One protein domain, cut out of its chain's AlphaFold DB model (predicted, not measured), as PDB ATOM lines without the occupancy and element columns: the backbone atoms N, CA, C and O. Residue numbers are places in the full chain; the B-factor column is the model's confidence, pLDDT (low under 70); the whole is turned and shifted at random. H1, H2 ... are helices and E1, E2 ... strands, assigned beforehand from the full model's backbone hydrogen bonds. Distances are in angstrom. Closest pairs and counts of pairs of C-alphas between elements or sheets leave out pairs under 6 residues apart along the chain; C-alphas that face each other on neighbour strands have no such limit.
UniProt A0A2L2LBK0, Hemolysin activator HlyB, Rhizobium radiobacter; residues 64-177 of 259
ATOM      1  N   VAL A  64     -36.053   2.374  -4.935       91.38
ATOM      2  CA  VAL A  64     -35.772   0.966  -4.628       91.38
ATOM      3  C   VAL A  64     -34.522   0.939  -3.759       91.38
ATOM      4  O   VAL A  64     -33.441   1.326  -4.203       91.38
ATOM      5  N   VAL A  65     -34.678   0.531  -2.506       90.44
ATOM      6  CA  VAL A  65     -33.598   0.482  -1.519       90.44
ATOM      7  C   VAL A  65     -33.242  -0.975  -1.286       90.44
ATOM      8  O   VAL A  65     -34.061  -1.728  -0.775       90.44
ATOM      9  N   TYR A  66     -32.022  -1.370  -1.643       88.69
ATOM     10  CA  TYR A  66     -31.523  -2.726  -1.425       88.69
ATOM     11  C   TYR A  66     -30.556  -2.773  -0.248       88.69
ATOM     12  O   TYR A  66     -29.648  -1.942  -0.151       88.69
ATOM     13  N   LYS A  67     -30.743  -3.753   0.634       89.50
ATOM     14  CA  LYS A  67     -29.853  -4.051   1.755       89.50
ATOM     15  C   LYS A  67     -29.524  -5.533   1.765       89.50
ATOM     16  O   LYS A  67     -30.400  -6.369   1.554       89.50
ATOM     17  N   GLU A  68     -28.270  -5.837   2.052       85.31
ATOM     18  CA  GLU A  68     -27.783  -7.203   2.177       85.31
ATOM     19  C   GLU A  68     -27.375  -7.469   3.622       85.31
ATOM     20  O   GLU A  68     -26.626  -6.699   4.223       85.31
ATOM     21  N   GLU A  69     -27.904  -8.552   4.176       87.12
ATOM     22  CA  GLU A  69     -27.560  -9.074   5.489       87.12
ATOM     23  C   GLU A  69     -26.777 -10.371   5.264       87.12
ATOM     24  O   GLU A  69     -27.315 -11.337   4.720       87.12
ATOM     25  N   GLN A  70     -25.506 -10.390   5.659       72.88
ATOM     26  CA  GLN A  70     -24.702 -11.613   5.653       72.88
ATOM     27  C   GLN A  70     -24.711 -12.241   7.047       72.88
ATOM     28  O   GLN A  70     -24.731 -11.522   8.052       72.88
ATOM     29  N   GLN A  71     -24.734 -13.571   7.117       67.31
ATOM     30  CA  GLN A  71     -24.621 -14.264   8.398       67.31
ATOM     31  C   GLN A  71     -23.243 -14.053   9.048       67.31
ATOM     32  O   GLN A  71     -22.255 -13.799   8.357       67.31
ATOM     33  N   PRO A  72     -23.167 -14.107  10.392       57.78
ATOM     34  CA  PRO A  72     -21.905 -13.985  11.104       57.78
ATOM     35  C   PRO A  72     -20.976 -15.164  10.784       57.78
ATOM     36  O   PRO A  72     -21.224 -16.299  11.177       57.78
ATOM     37  N   TYR A  73     -19.889 -14.831  10.098       56.09
ATOM     38  CA  TYR A  73     -18.801 -15.697   9.651       56.09
ATOM     39  C   TYR A  73     -17.895 -16.185  10.797       56.09
ATOM     40  O   TYR A  73     -17.593 -15.427  11.730       56.09
ATOM     41  N   LYS A  74     -17.396 -17.426  10.695       53.94
ATOM     42  CA  LYS A  74     -16.281 -17.945  11.502       53.94
ATOM     43  C   LYS A  74     -15.094 -18.247  10.588       53.94
ATOM     44  O   LYS A  74     -15.216 -18.972   9.620       53.94
ATOM     45  N   ALA A  75     -13.922 -17.705  10.914       51.81
ATOM     46  CA  ALA A  75     -12.758 -17.826  10.043       51.81
ATOM     47  C   ALA A  75     -12.146 -19.233   9.981       51.81
ATOM     48  O   ALA A  75     -11.990 -19.889  11.017       51.81
ATOM     49  N   PHE A  76     -11.698 -19.625   8.782       50.19
ATOM     50  CA  PHE A  76     -10.998 -20.882   8.487       50.19
ATOM     51  C   PHE A  76      -9.741 -21.099   9.345       50.19
ATOM     52  O   PHE A  76      -9.593 -22.105  10.046       50.19
ATOM     53  N   PHE A  77      -8.810 -20.140   9.304       49.09
ATOM     54  CA  PHE A  77      -7.467 -20.300   9.873       49.09
ATOM     55  C   PHE A  77      -7.442 -20.512  11.405       49.09
ATOM     56  O   PHE A  77      -6.660 -21.352  11.861       49.09
ATOM     57  N   PRO A  78      -8.287 -19.843  12.220       53.69
ATOM     58  CA  PRO A  78      -8.401 -20.130  13.653       53.69
ATOM     59  C   PRO A  78      -8.883 -21.553  13.986       53.69
ATOM     60  O   PRO A  78      -8.375 -22.151  14.930       53.69
ATOM     61  N   ARG A  79      -9.811 -22.125  13.201       52.12
ATOM     62  CA  ARG A  79     -10.377 -23.474  13.421       52.12
ATOM     63  C   ARG A  79      -9.377 -24.585  13.057       52.12
ATOM     64  O   ARG A  79      -9.280 -25.598  13.748       52.12
ATOM     65  N   MET A  80      -8.572 -24.365  12.016       45.97
ATOM     66  CA  MET A  80      -7.505 -25.279  11.573       45.97
ATOM     67  C   MET A  80      -6.383 -25.446  12.604       45.97
ATOM     68  O   MET A  80      -5.872 -26.551  12.808       45.97
ATOM     69  N   ALA A  81      -6.016 -24.355  13.283       53.88
ATOM     70  CA  ALA A  81      -5.016 -24.388  14.344       53.88
ATOM     71  C   ALA A  81      -5.451 -25.297  15.513       53.88
ATOM     72  O   ALA A  81      -4.620 -26.028  16.051       53.88
ATOM     73  N   GLU A  82      -6.746 -25.327  15.850       51.78
ATOM     74  CA  GLU A  82      -7.310 -26.199  16.893       51.78
ATOM     75  C   GLU A  82      -7.462 -27.666  16.448       51.78
ATOM     76  O   GLU A  82      -7.221 -28.580  17.239       51.78
ATOM     77  N   LEU A  83      -7.822 -27.919  15.184       47.66
ATOM     78  CA  LEU A  83      -8.069 -29.272  14.664       47.66
ATOM     79  C   LEU A  83      -6.794 -30.045  14.286       47.66
ATOM     80  O   LEU A  83      -6.769 -31.271  14.424       47.66
ATOM     81  N   SER A  84      -5.717 -29.366  13.865       52.69
ATOM     82  CA  SER A  84      -4.431 -30.013  13.529       52.69
ATOM     83  C   SER A  84      -3.838 -30.836  14.687       52.69
ATOM     84  O   SER A  84      -3.210 -31.870  14.459       52.69
ATOM     85  N   GLY A  85      -4.112 -30.439  15.935       53.50
ATOM     86  CA  GLY A  85      -3.714 -31.186  17.132       53.50
ATOM     87  C   GLY A  85      -4.494 -32.487  17.368       53.50
ATOM     88  O   GLY A  85      -4.003 -33.359  18.089       53.50
ATOM     89  N   ASN A  86      -5.675 -32.639  16.759       53.59
ATOM     90  CA  ASN A  86      -6.584 -33.777  16.950       53.59
ATOM     91  C   ASN A  86      -6.494 -34.817  15.814       53.59
ATOM     92  O   ASN A  86      -6.545 -36.013  16.102       53.59
ATOM     93  N   VAL A  87      -6.250 -34.390  14.566       50.53
ATOM     94  CA  VAL A  87      -6.043 -35.285  13.398       50.53
ATOM     95  C   VAL A  87      -4.781 -36.137  13.542       50.53
ATOM     96  O   VAL A  87      -4.776 -37.314  13.193       50.53
ATOM     97  N   ALA A  88      -3.729 -35.603  14.167       56.75
ATOM     98  CA  ALA A  88      -2.499 -36.348  14.445       56.75
ATOM     99  C   ALA A  88      -2.681 -37.549  15.408       56.75
ATOM    100  O   ALA A  88      -1.731 -38.299  15.627       56.75
ATOM    101  N   ARG A  89      -3.874 -37.737  16.000       58.84
ATOM    102  CA  ARG A  89      -4.195 -38.836  16.932       58.84
ATOM    103  C   ARG A  89      -5.287 -39.793  16.433       58.84
ATOM    104  O   ARG A  89      -5.642 -40.700  17.182       58.84
ATOM    105  N   SER A  90      -5.832 -39.620  15.225       55.88
ATOM    106  CA  SER A  90      -6.906 -40.496  14.728       55.88
ATOM    107  C   SER A  90      -6.375 -41.894  14.404       55.88
ATOM    108  O   SER A  90      -5.377 -42.024  13.693       55.88
ATOM    109  N   SER A  91      -7.048 -42.937  14.895       60.38
ATOM    110  CA  SER A  91      -6.619 -44.339  14.723       60.38
ATOM    111  C   SER A  91      -7.495 -45.144  13.749       60.38
ATOM    112  O   SER A  91      -7.177 -46.291  13.441       60.38
ATOM    113  N   SER A  92      -8.567 -44.535  13.226       64.75
ATOM    114  CA  SER A  92      -9.535 -45.141  12.301       64.75
ATOM    115  C   SER A  92      -9.868 -44.222  11.118       64.75
ATOM    116  O   SER A  92      -9.972 -43.005  11.272       64.75
ATOM    117  N   ILE A  93     -10.124 -44.819   9.946       49.69
ATOM    118  CA  ILE A  93     -10.543 -44.126   8.712       49.69
ATOM    119  C   ILE A  93     -11.898 -43.416   8.897       49.69
ATOM    120  O   ILE A  93     -12.111 -42.350   8.330       49.69
ATOM    121  N   SER A  94     -12.800 -43.939   9.735       54.62
ATOM    122  CA  SER A  94     -14.091 -43.287  10.011       54.62
ATOM    123  C   SER A  94     -13.954 -42.027  10.874       54.62
ATOM    124  O   SER A  94     -14.681 -41.060  10.669       54.62
ATOM    125  N   GLU A  95     -13.016 -42.022  11.827       58.50
ATOM    126  CA  GLU A  95     -12.702 -40.841  12.650       58.50
ATOM    127  C   GLU A  95     -11.972 -39.778  11.826       58.50
ATOM    128  O   GLU A  95     -12.210 -38.587  12.008       58.50
ATOM    129  N   PHE A  96     -11.126 -40.212  10.887       60.41
ATOM    130  CA  PHE A  96     -10.473 -39.332   9.924       60.41
ATOM    131  C   PHE A  96     -11.491 -38.615   9.024       60.41
ATOM    132  O   PHE A  96     -11.401 -37.401   8.881       60.41
ATOM    133  N   VAL A  97     -12.493 -39.321   8.480       56.53
ATOM    134  CA  VAL A  97     -13.543 -38.711   7.635       56.53
ATOM    135  C   VAL A  97     -14.383 -37.697   8.421       56.53
ATOM    136  O   VAL A  97     -14.568 -36.580   7.957       56.53
ATOM    137  N   GLN A  98     -14.805 -38.023   9.647       58.19
ATOM    138  CA  GLN A  98     -15.557 -37.081  10.494       58.19
ATOM    139  C   GLN A  98     -14.735 -35.846  10.898       58.19
ATOM    140  O   GLN A  98     -15.282 -34.760  11.075       58.19
ATOM    141  N   GLN A  99     -13.416 -35.988  11.056       58.16
ATOM    142  CA  GLN A  99     -12.539 -34.843  11.302       58.16
ATOM    143  C   GLN A  99     -12.246 -34.046  10.026       58.16
ATOM    144  O   GLN A  99     -12.079 -32.834  10.118       58.16
ATOM    145  N   ALA A 100     -12.232 -34.685   8.854       57.25
ATOM    146  CA  ALA A 100     -12.110 -34.021   7.560       57.25
ATOM    147  C   ALA A 100     -13.355 -33.178   7.221       57.25
ATOM    148  O   ALA A 100     -13.191 -32.070   6.712       57.25
ATOM    149  N   ASP A 101     -14.563 -33.612   7.607       52.34
ATOM    150  CA  ASP A 101     -15.789 -32.796   7.509       52.34
ATOM    151  C   ASP A 101     -15.635 -31.448   8.246       52.34
ATOM    152  O   ASP A 101     -16.021 -30.396   7.743       52.34
ATOM    153  N   ALA A 102     -14.962 -31.430   9.404       50.19
ATOM    154  CA  ALA A 102     -14.714 -30.197  10.156       50.19
ATOM    155  C   ALA A 102     -13.652 -29.268   9.525       50.19
ATOM    156  O   ALA A 102     -13.635 -28.076   9.841       50.19
ATOM    157  N   TRP A 103     -12.758 -29.799   8.678       51.28
ATOM    158  CA  TRP A 103     -11.818 -29.015   7.857       51.28
ATOM    159  C   TRP A 103     -12.520 -28.435   6.626       51.28
ATOM    160  O   TRP A 103     -12.208 -27.323   6.201       51.28
ATOM    161  N   TRP A 104     -13.484 -29.179   6.088       50.81
ATOM    162  CA  TRP A 104     -14.294 -28.798   4.940       50.81
ATOM    163  C   TRP A 104     -15.210 -27.611   5.229       50.81
ATOM    164  O   TRP A 104     -15.175 -26.634   4.489       50.81
ATOM    165  N   GLU A 105     -15.906 -27.634   6.371       53.38
ATOM    166  CA  GLU A 105     -16.758 -26.525   6.833       53.38
ATOM    167  C   GLU A 105     -15.997 -25.193   6.985       53.38
ATOM    168  O   GLU A 105     -16.587 -24.127   6.891       53.38
ATOM    169  N   GLY A 106     -14.685 -25.219   7.247       51.19
ATOM    170  CA  GLY A 106     -13.897 -23.993   7.403       51.19
ATOM    171  C   GLY A 106     -13.468 -23.353   6.078       51.19
ATOM    172  O   GLY A 106     -13.375 -22.133   6.004       51.19
ATOM    173  N   LEU A 107     -13.165 -24.153   5.049       56.75
ATOM    174  CA  LEU A 107     -12.846 -23.638   3.707       56.75
ATOM    175  C   LEU A 107     -14.075 -23.004   3.047       56.75
ATOM    176  O   LEU A 107     -13.934 -22.050   2.282       56.75
ATOM    177  N   ASP A 108     -15.249 -23.547   3.360       54.12
ATOM    178  CA  ASP A 108     -16.553 -23.092   2.892       54.12
ATOM    179  C   ASP A 108     -16.819 -21.624   3.284       54.12
ATOM    180  O   ASP A 108     -16.914 -20.750   2.415       54.12
ATOM    181  N   ASP A 109     -16.746 -21.321   4.587       62.56
ATOM    182  CA  ASP A 109     -16.998 -19.996   5.180       62.56
ATOM    183  C   ASP A 109     -16.127 -18.858   4.582       62.56
ATOM    184  O   ASP A 109     -16.587 -17.727   4.396       62.56
ATOM    185  N   ASP A 110     -14.849 -19.116   4.268       59.53
ATOM    186  CA  ASP A 110     -13.935 -18.118   3.673       59.53
ATOM    187  C   ASP A 110     -14.297 -17.797   2.210       59.53
ATOM    188  O   ASP A 110     -14.144 -16.655   1.750       59.53
ATOM    189  N   LEU A 111     -14.774 -18.804   1.472       60.88
ATOM    190  CA  LEU A 111     -15.151 -18.688   0.066       60.88
ATOM    191  C   LEU A 111     -16.527 -18.044  -0.109       60.88
ATOM    192  O   LEU A 111     -16.764 -17.425  -1.148       60.88
ATOM    193  N   GLU A 112     -17.403 -18.082   0.898       67.25
ATOM    194  CA  GLU A 112     -18.722 -17.444   0.847       67.25
ATOM    195  C   GLU A 112     -18.659 -15.955   0.458       67.25
ATOM    196  O   GLU A 112     -19.469 -15.491  -0.354       67.25
ATOM    197  N   ARG A 113     -17.661 -15.217   0.970       69.62
ATOM    198  CA  ARG A 113     -17.519 -13.758   0.790       69.62
ATOM    199  C   ARG A 113     -16.890 -13.348  -0.544       69.62
ATOM    200  O   ARG A 113     -16.844 -12.156  -0.855       69.62
ATOM    201  N   LEU A 114     -16.353 -14.285  -1.324       70.00
ATOM    202  CA  LEU A 114     -15.698 -13.932  -2.580       70.00
ATOM    203  C   LEU A 114     -16.746 -13.427  -3.584       70.00
ATOM    204  O   LEU A 114     -17.525 -14.196  -4.143       70.00
ATOM    205  N   THR A 115     -16.764 -12.112  -3.798       71.56
ATOM    206  CA  THR A 115     -17.599 -11.436  -4.795       71.56
ATOM    207  C   THR A 115     -16.755 -10.395  -5.528       71.56
ATOM    208  O   THR A 115     -16.098  -9.571  -4.892       71.56
ATOM    209  N   LEU A 116     -16.757 -10.431  -6.862       75.88
ATOM    210  CA  LEU A 116     -15.903  -9.571  -7.692       75.88
ATOM    211  C   LEU A 116     -16.468  -8.153  -7.895       75.88
ATOM    212  O   LEU A 116     -15.693  -7.204  -8.009       75.88
ATOM    213  N   LEU A 117     -17.795  -7.991  -7.943       75.50
ATOM    214  CA  LEU A 117     -18.472  -6.703  -8.142       75.50
ATOM    215  C   LEU A 117     -19.255  -6.249  -6.899       75.50
ATOM    216  O   LEU A 117     -19.699  -7.072  -6.098       75.50
ATOM    217  N   PRO A 118     -19.480  -4.931  -6.733       69.00
ATOM    218  CA  PRO A 118     -20.275  -4.414  -5.626       69.00
ATOM    219  C   PRO A 118     -21.759  -4.834  -5.716       69.00
ATOM    220  O   PRO A 118     -22.300  -4.956  -6.821       69.00
ATOM    221  N   PRO A 119     -22.476  -4.942  -4.575       65.75
ATOM    222  CA  PRO A 119     -23.866  -5.425  -4.520       65.75
ATOM    223  C   PRO A 119     -24.876  -4.631  -5.365       65.75
ATOM    224  O   PRO A 119     -25.931  -5.152  -5.725       65.75
ATOM    225  N   SER A 120     -24.570  -3.377  -5.715       65.06
ATOM    226  CA  SER A 120     -25.448  -2.511  -6.514       65.06
ATOM    227  C   SER A 120     -25.738  -3.053  -7.919       65.06
ATOM    228  O   SER A 120     -26.783  -2.734  -8.483       65.06
ATOM    229  N   ALA A 121     -24.850  -3.879  -8.485       68.88
ATOM    230  CA  ALA A 121     -25.038  -4.472  -9.811       68.88
ATOM    231  C   ALA A 121     -26.137  -5.555  -9.837       68.88
ATOM    232  O   ALA A 121     -26.775  -5.761 -10.870       68.88
ATOM    233  N   ARG A 122     -26.417  -6.196  -8.693       73.44
ATOM    234  CA  ARG A 122     -27.394  -7.292  -8.572       73.44
ATOM    235  C   ARG A 122     -28.808  -6.853  -8.946       73.44
ATOM    236  O   ARG A 122     -29.493  -7.552  -9.683       73.44
ATOM    237  N   ILE A 123     -29.224  -5.676  -8.475       72.25
ATOM    238  CA  ILE A 123     -30.573  -5.137  -8.719       72.25
ATOM    239  C   ILE A 123     -30.761  -4.696 -10.168       72.25
ATOM    240  O   ILE A 123     -31.859  -4.806 -10.701       72.25
ATOM    241  N   ALA A 124     -29.699  -4.249 -10.840       73.12
ATOM    242  CA  ALA A 124     -29.792  -3.859 -12.244       73.12
ATOM    243  C   ALA A 124     -30.099  -5.057 -13.162       73.12
ATOM    244  O   ALA A 124     -30.807  -4.898 -14.152       73.12
ATOM    245  N   MET A 125     -29.605  -6.253 -12.823       71.31
ATOM    246  CA  MET A 125     -29.800  -7.469 -13.628       71.31
ATOM    247  C   MET A 125     -31.156  -8.147 -13.377       71.31
ATOM    248  O   MET A 125     -31.686  -8.830 -14.256       71.31
ATOM    249  N   THR A 126     -31.749  -7.940 -12.199       72.69
ATOM    250  CA  THR A 126     -33.052  -8.516 -11.827       72.69
ATOM    251  C   THR A 126     -34.219  -7.544 -11.984       72.69
ATOM    252  O   THR A 126     -35.363  -7.987 -12.093       72.69
ATOM    253  N   GLY A 127     -33.944  -6.237 -11.987       69.19
ATOM    254  CA  GLY A 127     -34.936  -5.178 -11.861       69.19
ATOM    255  C   GLY A 127     -35.956  -5.162 -12.994       69.19
ATOM    256  O   GLY A 127     -35.684  -4.688 -14.093       69.19
ATOM    257  N   THR A 128     -37.173  -5.613 -12.694       77.38
ATOM    258  CA  THR A 128     -38.373  -5.335 -13.505       77.38
ATOM    259  C   THR A 128     -39.098  -4.067 -13.032       77.38
ATOM    260  O   THR A 128     -40.148  -3.709 -13.573       77.38
ATOM    261  N   ILE A 129     -38.533  -3.399 -12.018       89.19
ATOM    262  CA  ILE A 129     -39.030  -2.176 -11.392       89.19
ATOM    263  C   ILE A 129     -37.944  -1.096 -11.378       89.19
ATOM    264  O   ILE A 129     -36.778  -1.371 -11.089       89.19
ATOM    265  N   ALA A 130     -38.341   0.142 -11.644       90.62
ATOM    266  CA  ALA A 130     -37.485   1.317 -11.565       90.62
ATOM    267  C   ALA A 130     -38.175   2.462 -10.812       90.62
ATOM    268  O   ALA A 130     -39.371   2.431 -10.512       90.62
ATOM    269  N   LYS A 131     -37.405   3.507 -10.501       92.12
ATOM    270  CA  LYS A 131     -37.959   4.758  -9.981       92.12
ATOM    271  C   LYS A 131     -39.001   5.327 -10.953       92.12
ATOM    272  O   LYS A 131     -38.804   5.292 -12.161       92.12
ATOM    273  N   ASP A 132     -40.073   5.881 -10.395       94.44
ATOM    274  CA  ASP A 132     -41.231   6.469 -11.078       94.44
ATOM    275  C   ASP A 132     -42.126   5.484 -11.857       94.44
ATOM    276  O   ASP A 132     -43.181   5.894 -12.361       94.44
ATOM    277  N   ASP A 133     -41.805   4.185 -11.875       95.06
ATOM    278  CA  ASP A 133     -42.726   3.161 -12.370       95.06
ATOM    279  C   ASP A 133     -44.018   3.136 -11.548       95.06
ATOM    280  O   ASP A 133     -44.025   3.380 -10.337       95.06
ATOM    281  N   VAL A 134     -45.130   2.811 -12.212       96.31
ATOM    282  CA  VAL A 134     -46.373   2.477 -11.507       96.31
ATOM    283  C   VAL A 134     -46.140   1.178 -10.750       96.31
ATOM    284  O   VAL A 134     -45.739   0.173 -11.339       96.31
ATOM    285  N   LEU A 135     -46.398   1.202  -9.447       96.12
ATOM    286  CA  LEU A 135     -46.183   0.046  -8.599       96.12
ATOM    287  C   LEU A 135     -47.195  -1.047  -8.950       96.12
ATOM    288  O   LEU A 135     -48.408  -0.832  -8.904       96.12
ATOM    289  N   HIS A 136     -46.666  -2.226  -9.269       96.69
ATOM    290  CA  HIS A 136     -47.440  -3.427  -9.548       96.69
ATOM    291  C   HIS A 136     -46.845  -4.609  -8.788       96.69
ATOM    292  O   HIS A 136     -45.641  -4.861  -8.882       96.69
ATOM    293  N   VAL A 137     -47.688  -5.341  -8.062       95.00
ATOM    294  CA  VAL A 137     -47.266  -6.451  -7.199       95.00
ATOM    295  C   VAL A 137     -46.549  -7.537  -8.003       95.00
ATOM    296  O   VAL A 137     -45.458  -7.927  -7.609       95.00
ATOM    297  N   ASP A 138     -47.066  -7.935  -9.167       94.00
ATOM    298  CA  ASP A 138     -46.428  -8.971  -9.998       94.00
ATOM    299  C   ASP A 138     -44.994  -8.620 -10.414       94.00
ATOM    300  O   ASP A 138     -44.125  -9.480 -10.417       94.00
ATOM    301  N   ARG A 139     -44.707  -7.346 -10.725       93.62
ATOM    302  CA  ARG A 139     -43.336  -6.934 -11.074       93.62
ATOM    303  C   ARG A 139     -42.415  -7.004  -9.859       93.62
ATOM    304  O   ARG A 139     -41.270  -7.438  -9.969       93.62
ATOM    305  N   LEU A 140     -42.916  -6.607  -8.690       93.06
ATOM    306  CA  LEU A 140     -42.172  -6.751  -7.442       93.06
ATOM    307  C   LEU A 140     -41.906  -8.230  -7.124       93.06
ATOM    308  O   LEU A 140     -40.785  -8.573  -6.758       93.06
ATOM    309  N   GLN A 141     -42.902  -9.098  -7.317       93.62
ATOM    310  CA  GLN A 141     -42.766 -10.547  -7.174       93.62
ATOM    311  C   GLN A 141     -41.738 -11.107  -8.156       93.62
ATOM    312  O   GLN A 141     -40.812 -11.764  -7.710       93.62
ATOM    313  N   ASP A 142     -41.794 -10.751  -9.442       92.56
ATOM    314  CA  ASP A 142     -40.794 -11.179 -10.429       92.56
ATOM    315  C   ASP A 142     -39.367 -10.785 -10.023       92.56
ATOM    316  O   ASP A 142     -38.430 -11.564 -10.187       92.56
ATOM    317  N   THR A 143     -39.193  -9.563  -9.504       91.50
ATOM    318  CA  THR A 143     -37.888  -9.081  -9.032       91.50
ATOM    319  C   THR A 143     -37.401  -9.925  -7.850       91.50
ATOM    320  O   THR A 143     -36.238 -10.331  -7.822       91.50
ATOM    321  N   LEU A 144     -38.280 -10.225  -6.887       93.69
ATOM    322  CA  LEU A 144     -37.960 -11.074  -5.737       93.69
ATOM    323  C   LEU A 144     -37.694 -12.525  -6.137       93.69
ATOM    324  O   LEU A 144     -36.739 -13.119  -5.647       93.69
ATOM    325  N   ASP A 145     -38.489 -13.081  -7.043       92.75
ATOM    326  CA  ASP A 145     -38.315 -14.429  -7.569       92.75
ATOM    327  C   ASP A 145     -36.982 -14.538  -8.301       92.75
ATOM    328  O   ASP A 145     -36.240 -15.487  -8.083       92.75
ATOM    329  N   SER A 146     -36.627 -13.541  -9.117       91.38
ATOM    330  CA  SER A 146     -35.334 -13.483  -9.804       91.38
ATOM    331  C   SER A 146     -34.156 -13.461  -8.822       91.38
ATOM    332  O   SER A 146     -33.195 -14.205  -9.002       91.38
ATOM    333  N   LEU A 147     -34.255 -12.681  -7.736       91.25
ATOM    334  CA  LEU A 147     -33.256 -12.674  -6.658       91.25
ATOM    335  C   LEU A 147     -33.173 -14.027  -5.935       91.25
ATOM    336  O   LEU A 147     -32.075 -14.506  -5.663       91.25
ATOM    337  N   ASN A 148     -34.320 -14.643  -5.648       92.94
ATOM    338  CA  ASN A 148     -34.436 -15.911  -4.924       92.94
ATOM    339  C   ASN A 148     -34.200 -17.157  -5.796       92.94
ATOM    340  O   ASN A 148     -34.209 -18.268  -5.271       92.94
ATOM    341  N   ARG A 149     -33.966 -17.002  -7.106       92.25
ATOM    342  CA  ARG A 149     -33.486 -18.095  -7.973       92.25
ATOM    343  C   ARG A 149     -32.072 -18.535  -7.624       92.25
ATOM    344  O   ARG A 149     -31.719 -19.666  -7.935       92.25
ATOM    345  N   VAL A 150     -31.283 -17.651  -7.016       92.06
ATOM    346  CA  VAL A 150     -29.978 -18.008  -6.462       92.06
ATOM    347  C   VAL A 150     -30.211 -18.709  -5.123       92.06
ATOM    348  O   VAL A 150     -30.820 -18.095  -4.240       92.06
ATOM    349  N   PRO A 151     -29.758 -19.961  -4.945       90.25
ATOM    350  CA  PRO A 151     -30.066 -20.754  -3.754       90.25
ATOM    351  C   PRO A 151     -29.695 -20.066  -2.434       90.25
ATOM    352  O   PRO A 151     -30.488 -20.095  -1.479       90.25
ATOM    353  N   SER A 152     -28.545 -19.382  -2.417       89.06
ATOM    354  CA  SER A 152     -28.029 -18.667  -1.248       89.06
ATOM    355  C   SER A 152     -28.872 -17.465  -0.810       89.06
ATOM    356  O   SER A 152     -28.718 -16.972   0.307       89.06
ATOM    357  N   ASN A 153     -29.757 -16.953  -1.669       92.12
ATOM    358  CA  ASN A 153     -30.533 -15.746  -1.399       92.12
ATOM    359  C   ASN A 153     -31.858 -16.047  -0.686       92.12
ATOM    360  O   ASN A 153     -32.533 -17.056  -0.925       92.12
ATOM    361  N   LYS A 154     -32.252 -15.117   0.187       93.56
ATOM    362  CA  LYS A 154     -33.554 -15.053   0.860       93.56
ATOM    363  C   LYS A 154     -34.011 -13.592   0.896       93.56
ATOM    364  O   LYS A 154     -34.010 -12.938   1.941       93.56
ATOM    365  N   ALA A 155     -34.373 -13.076  -0.273       93.62
ATOM    366  CA  ALA A 155     -34.849 -11.721  -0.491       93.62
ATOM    367  C   ALA A 155     -36.325 -11.560  -0.109       93.62
ATOM    368  O   ALA A 155     -37.175 -12.385  -0.457       93.62
ATOM    369  N   LYS A 156     -36.627 -10.454   0.572       95.75
ATOM    370  CA  LYS A 156     -37.980  -9.995   0.908       95.75
ATOM    371  C   LYS A 156     -38.111  -8.521   0.559       95.75
ATOM    372  O   LYS A 156     -37.122  -7.797   0.627       95.75
ATOM    373  N   ALA A 157     -39.321  -8.082   0.221       94.88
ATOM    374  CA  ALA A 157     -39.616  -6.670   0.022       94.88
ATOM    375  C   ALA A 157     -40.692  -6.177   0.985       94.88
ATOM    376  O   ALA A 157     -41.665  -6.879   1.256       94.88
ATOM    377  N   GLU A 158     -40.538  -4.935   1.421       95.88
ATOM    378  CA  GLU A 158     -41.533  -4.185   2.172       95.88
ATOM    379  C   GLU A 158     -41.809  -2.859   1.462       95.88
ATOM    380  O   GLU A 158     -40.899  -2.208   0.943       95.88
ATOM    381  N   LEU A 159     -43.080  -2.464   1.425       95.38
ATOM    382  CA  LEU A 159     -43.502  -1.182   0.876       95.38
ATOM    383  C   LEU A 159     -43.687  -0.193   2.017       95.38
ATOM    384  O   LEU A 159     -44.505  -0.425   2.908       95.38
ATOM    385  N   VAL A 160     -42.968   0.925   1.967       96.38
ATOM    386  CA  VAL A 160     -43.161   2.034   2.910       96.38
ATOM    387  C   VAL A 160     -43.579   3.306   2.171       96.38
ATOM    388  O   VAL A 160     -43.272   3.447   0.986       96.38
ATOM    389  N   PRO A 161     -44.284   4.248   2.821       95.75
ATOM    390  CA  PRO A 161     -44.627   5.526   2.199       95.75
ATOM    391  C   PRO A 161     -43.381   6.281   1.712       95.75
ATOM    392  O   PRO A 161     -42.419   6.434   2.463       95.75
ATOM    393  N   GLY A 162     -43.414   6.744   0.461       93.19
ATOM    394  CA  GLY A 162     -42.338   7.532  -0.143       93.19
ATOM    395  C   GLY A 162     -42.380   9.000   0.287       93.19
ATOM    396  O   GLY A 162     -43.288   9.442   0.995       93.19
ATOM    397  N   LYS A 163     -41.406   9.797  -0.171       93.56
ATOM    398  CA  LYS A 163     -41.315  11.222   0.203       93.56
ATOM    399  C   LYS A 163     -42.346  12.086  -0.515       93.56
ATOM    400  O   LYS A 163     -42.717  13.148  -0.016       93.56
ATOM    401  N   ARG A 164     -42.779  11.665  -1.706       92.25
ATOM    402  CA  ARG A 164     -43.786  12.366  -2.511       92.25
ATOM    403  C   ARG A 164     -45.181  11.774  -2.277       92.25
ATOM    404  O   ARG A 164     -45.308  10.564  -2.071       92.25
ATOM    405  N   PRO A 165     -46.252  12.581  -2.373       88.69
ATOM    406  CA  PRO A 165     -47.615  12.060  -2.355       88.69
ATOM    407  C   PRO A 165     -47.832  10.987  -3.429       88.69
ATOM    408  O   PRO A 165     -47.308  11.109  -4.535       88.69
ATOM    409  N   ALA A 166     -48.627   9.963  -3.103       89.88
ATOM    410  CA  ALA A 166     -48.910   8.819  -3.976       89.88
ATOM    411  C   ALA A 166     -47.656   8.068  -4.464       89.88
ATOM    412  O   ALA A 166     -47.622   7.535  -5.575       89.88
ATOM    413  N   THR A 167     -46.619   8.015  -3.625       95.94
ATOM    414  CA  THR A 167     -45.428   7.213  -3.896       95.94
ATOM    415  C   THR A 167     -45.070   6.283  -2.742       95.94
ATOM    416  O   THR A 167     -45.516   6.467  -1.606       95.94
ATOM    417  N   SER A 168     -44.295   5.244  -3.039       96.56
ATOM    418  CA  SER A 168     -43.834   4.254  -2.067       96.56
ATOM    419  C   SER A 168     -42.379   3.883  -2.328       96.56
ATOM    420  O   SER A 168     -41.978   3.734  -3.484       96.56
ATOM    421  N   ASP A 169     -41.606   3.711  -1.264       95.81
ATOM    422  CA  ASP A 169     -40.270   3.129  -1.334       95.81
ATOM    423  C   ASP A 169     -40.375   1.607  -1.221       95.81
ATOM    424  O   ASP A 169     -41.068   1.076  -0.347       95.81
ATOM    425  N   VAL A 170     -39.667   0.908  -2.105       95.19
ATOM    426  CA  VAL A 170     -39.534  -0.550  -2.083       95.19
ATOM    427  C   VAL A 170     -38.253  -0.886  -1.332       95.19
ATOM    428  O   VAL A 170     -37.155  -0.699  -1.858       95.19
ATOM    429  N   GLN A 171     -38.380  -1.372  -0.102       95.06
ATOM    430  CA  GLN A 171     -37.244  -1.826   0.696       95.06
ATOM    431  C   GLN A 171     -37.035  -3.318   0.482       95.06
ATOM    432  O   GLN A 171     -37.843  -4.121   0.934       95.06
ATOM    433  N   ILE A 172     -35.962  -3.686  -0.211       93.56
ATOM    434  CA  ILE A 172     -35.572  -5.072  -0.445       93.56
ATOM    435  C   ILE A 172     -34.451  -5.430   0.527       93.56
ATOM    436  O   ILE A 172     -33.368  -4.846   0.473       93.56
ATOM    437  N   THR A 173     -34.696  -6.423   1.374       93.75
ATOM    438  CA  THR A 173     -33.692  -6.992   2.276       93.75
ATOM    439  C   THR A 173     -33.372  -8.402   1.810       93.75
ATOM    440  O   THR A 173     -34.263  -9.252   1.755       93.75
ATOM    441  N   ASN A 174     -32.112  -8.656   1.467       92.38
ATOM    442  CA  ASN A 174     -31.625  -9.971   1.075       92.38
ATOM    443  C   ASN A 174     -30.732 -10.558   2.161       92.38
ATOM    444  O   ASN A 174     -29.711  -9.967   2.500       92.38
ATOM    445  N   ARG A 175     -31.106 -11.729   2.673       91.00
ATOM    446  CA  ARG A 175     -30.235 -12.526   3.538       91.00
ATOM    447  C   ARG A 175     -29.496 -13.549   2.697       91.00
ATOM    448  O   ARG A 175     -30.149 -14.325   2.002       91.00
ATOM    449  N   VAL A 176     -28.171 -13.526   2.767       87.44
ATOM    450  CA  VAL A 176     -27.304 -14.465   2.046       87.44
ATOM    451  C   VAL A 176     -26.788 -15.512   3.026       87.44
ATOM    452  O   VAL A 176     -26.184 -15.154   4.037       87.44
ATOM    453  N   ASN A 177     -27.040 -16.783   2.717       84.75
ATOM    454  CA  ASN A 177     -26.589 -17.945   3.481       84.75
ATOM    455  C   ASN A 177     -25.999 -18.983   2.524       84.75
ATOM    456  O   ASN A 177     -26.597 -19.174   1.467       84.75
TER     457      ASN A 177
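AT A GLANCE: This is residues 64 to 177 of the 259 residues of the protein "Hemolysin activator HlyB" of Rhizobium radiobacter (UniProt A0A2L2LBK0). A small three-stranded sheet, with helix H4 covering one face and the other face bare, makes a compact head, and a helical hairpin of H1 and H2 reaches away from it like a long arm. The short helix H3 sits by the head beside E1 and H4, while the arm gives the model much of its length. The printed part has 114 residues with four named helices and three named strands, in the order E1 H1 H2 H3 H4 E2 E3; the class is mixed, helices and strands. The sheet's order is E1 E3 E2, mixed, with E1 and E3 parallel and E3 and E2 antiparallel. The whole is extended, with a radius of gyration of the C-alphas of 21.1 A and spans of 71 by 23 by 22 A.

HOW THE PARTS SIT: In the sheet, the inner strand E3, residues 167 to 176, is parallel to the edge strand E1, residues 64 to 70, at 19 degrees; N 67 and O 172 are 2.8 A apart, within hydrogen-bond range. E3 and the other edge strand, E2, residues 153 to 161, form an antiparallel hairpin with directions at 159 degrees; N 156 and O 173 are 2.9 A apart. The sheet is strongly twisted, but only just, with C-alphas up to 4.5 A off its best plane. H4, residues 137 to 148, is on one face of it, making two layers, a helix over a sheet. Its height over the sheet is 9.0 A, and it lies over E2, along the strands at 22 degrees on the local plane; the closest C-alphas of H4 and E2, those of Asn 148 and Lys 154, are 5.9 A apart. H3, residues 120 to 126, only grazes the sheet with its residues 120 to 123. H3 and H4 only just touch, with 3 pairs of C-alphas within 8 A, the closest those of Thr 126 and Thr 143 at 5.6 A; they run opposite ways at a steep tilt of 64 degrees. H1, residues 76 to 87, and H2, residues 93 to 112, form a helical hairpin: they touch, the closest C-alphas being those of Phe 76 and Gly 106 at 4.4 A, and run opposite ways at a shallow tilt of 7 degrees. Neither is on the sheet, and both are apart from H3 and H4. In H4 every O i to N i+4 pair is within hydrogen-bond range; the counts are 5 of 8 in H1, 11 of 16 in H2 and 2 of 3 in H3.

IN THESE COORDINATES: E1 begins at C-alpha 64 (-35.772, 0.966, -4.628) and is 19.7 A long. H2, the longest helix, measures 29.0 A from C-alpha 93 (-10.543, -44.126, 8.712); H1 and H4 measure 16.0 A and 16.1 A, and H3 11.1 A. E2 is 25.8 A long, and E3 28.9 A, ending at C-alpha 176 (-27.304, -14.465, 2.046).

THE WHOLE: The C-alphas farthest apart, those of Ser 91 and Pro 165, are 71.8 A apart. The printed part has no cut and no long link. The mean pLDDT of the printed part is 75.7; 48 residues are under 70, namely 71 to 113, 118 to 121 and 127.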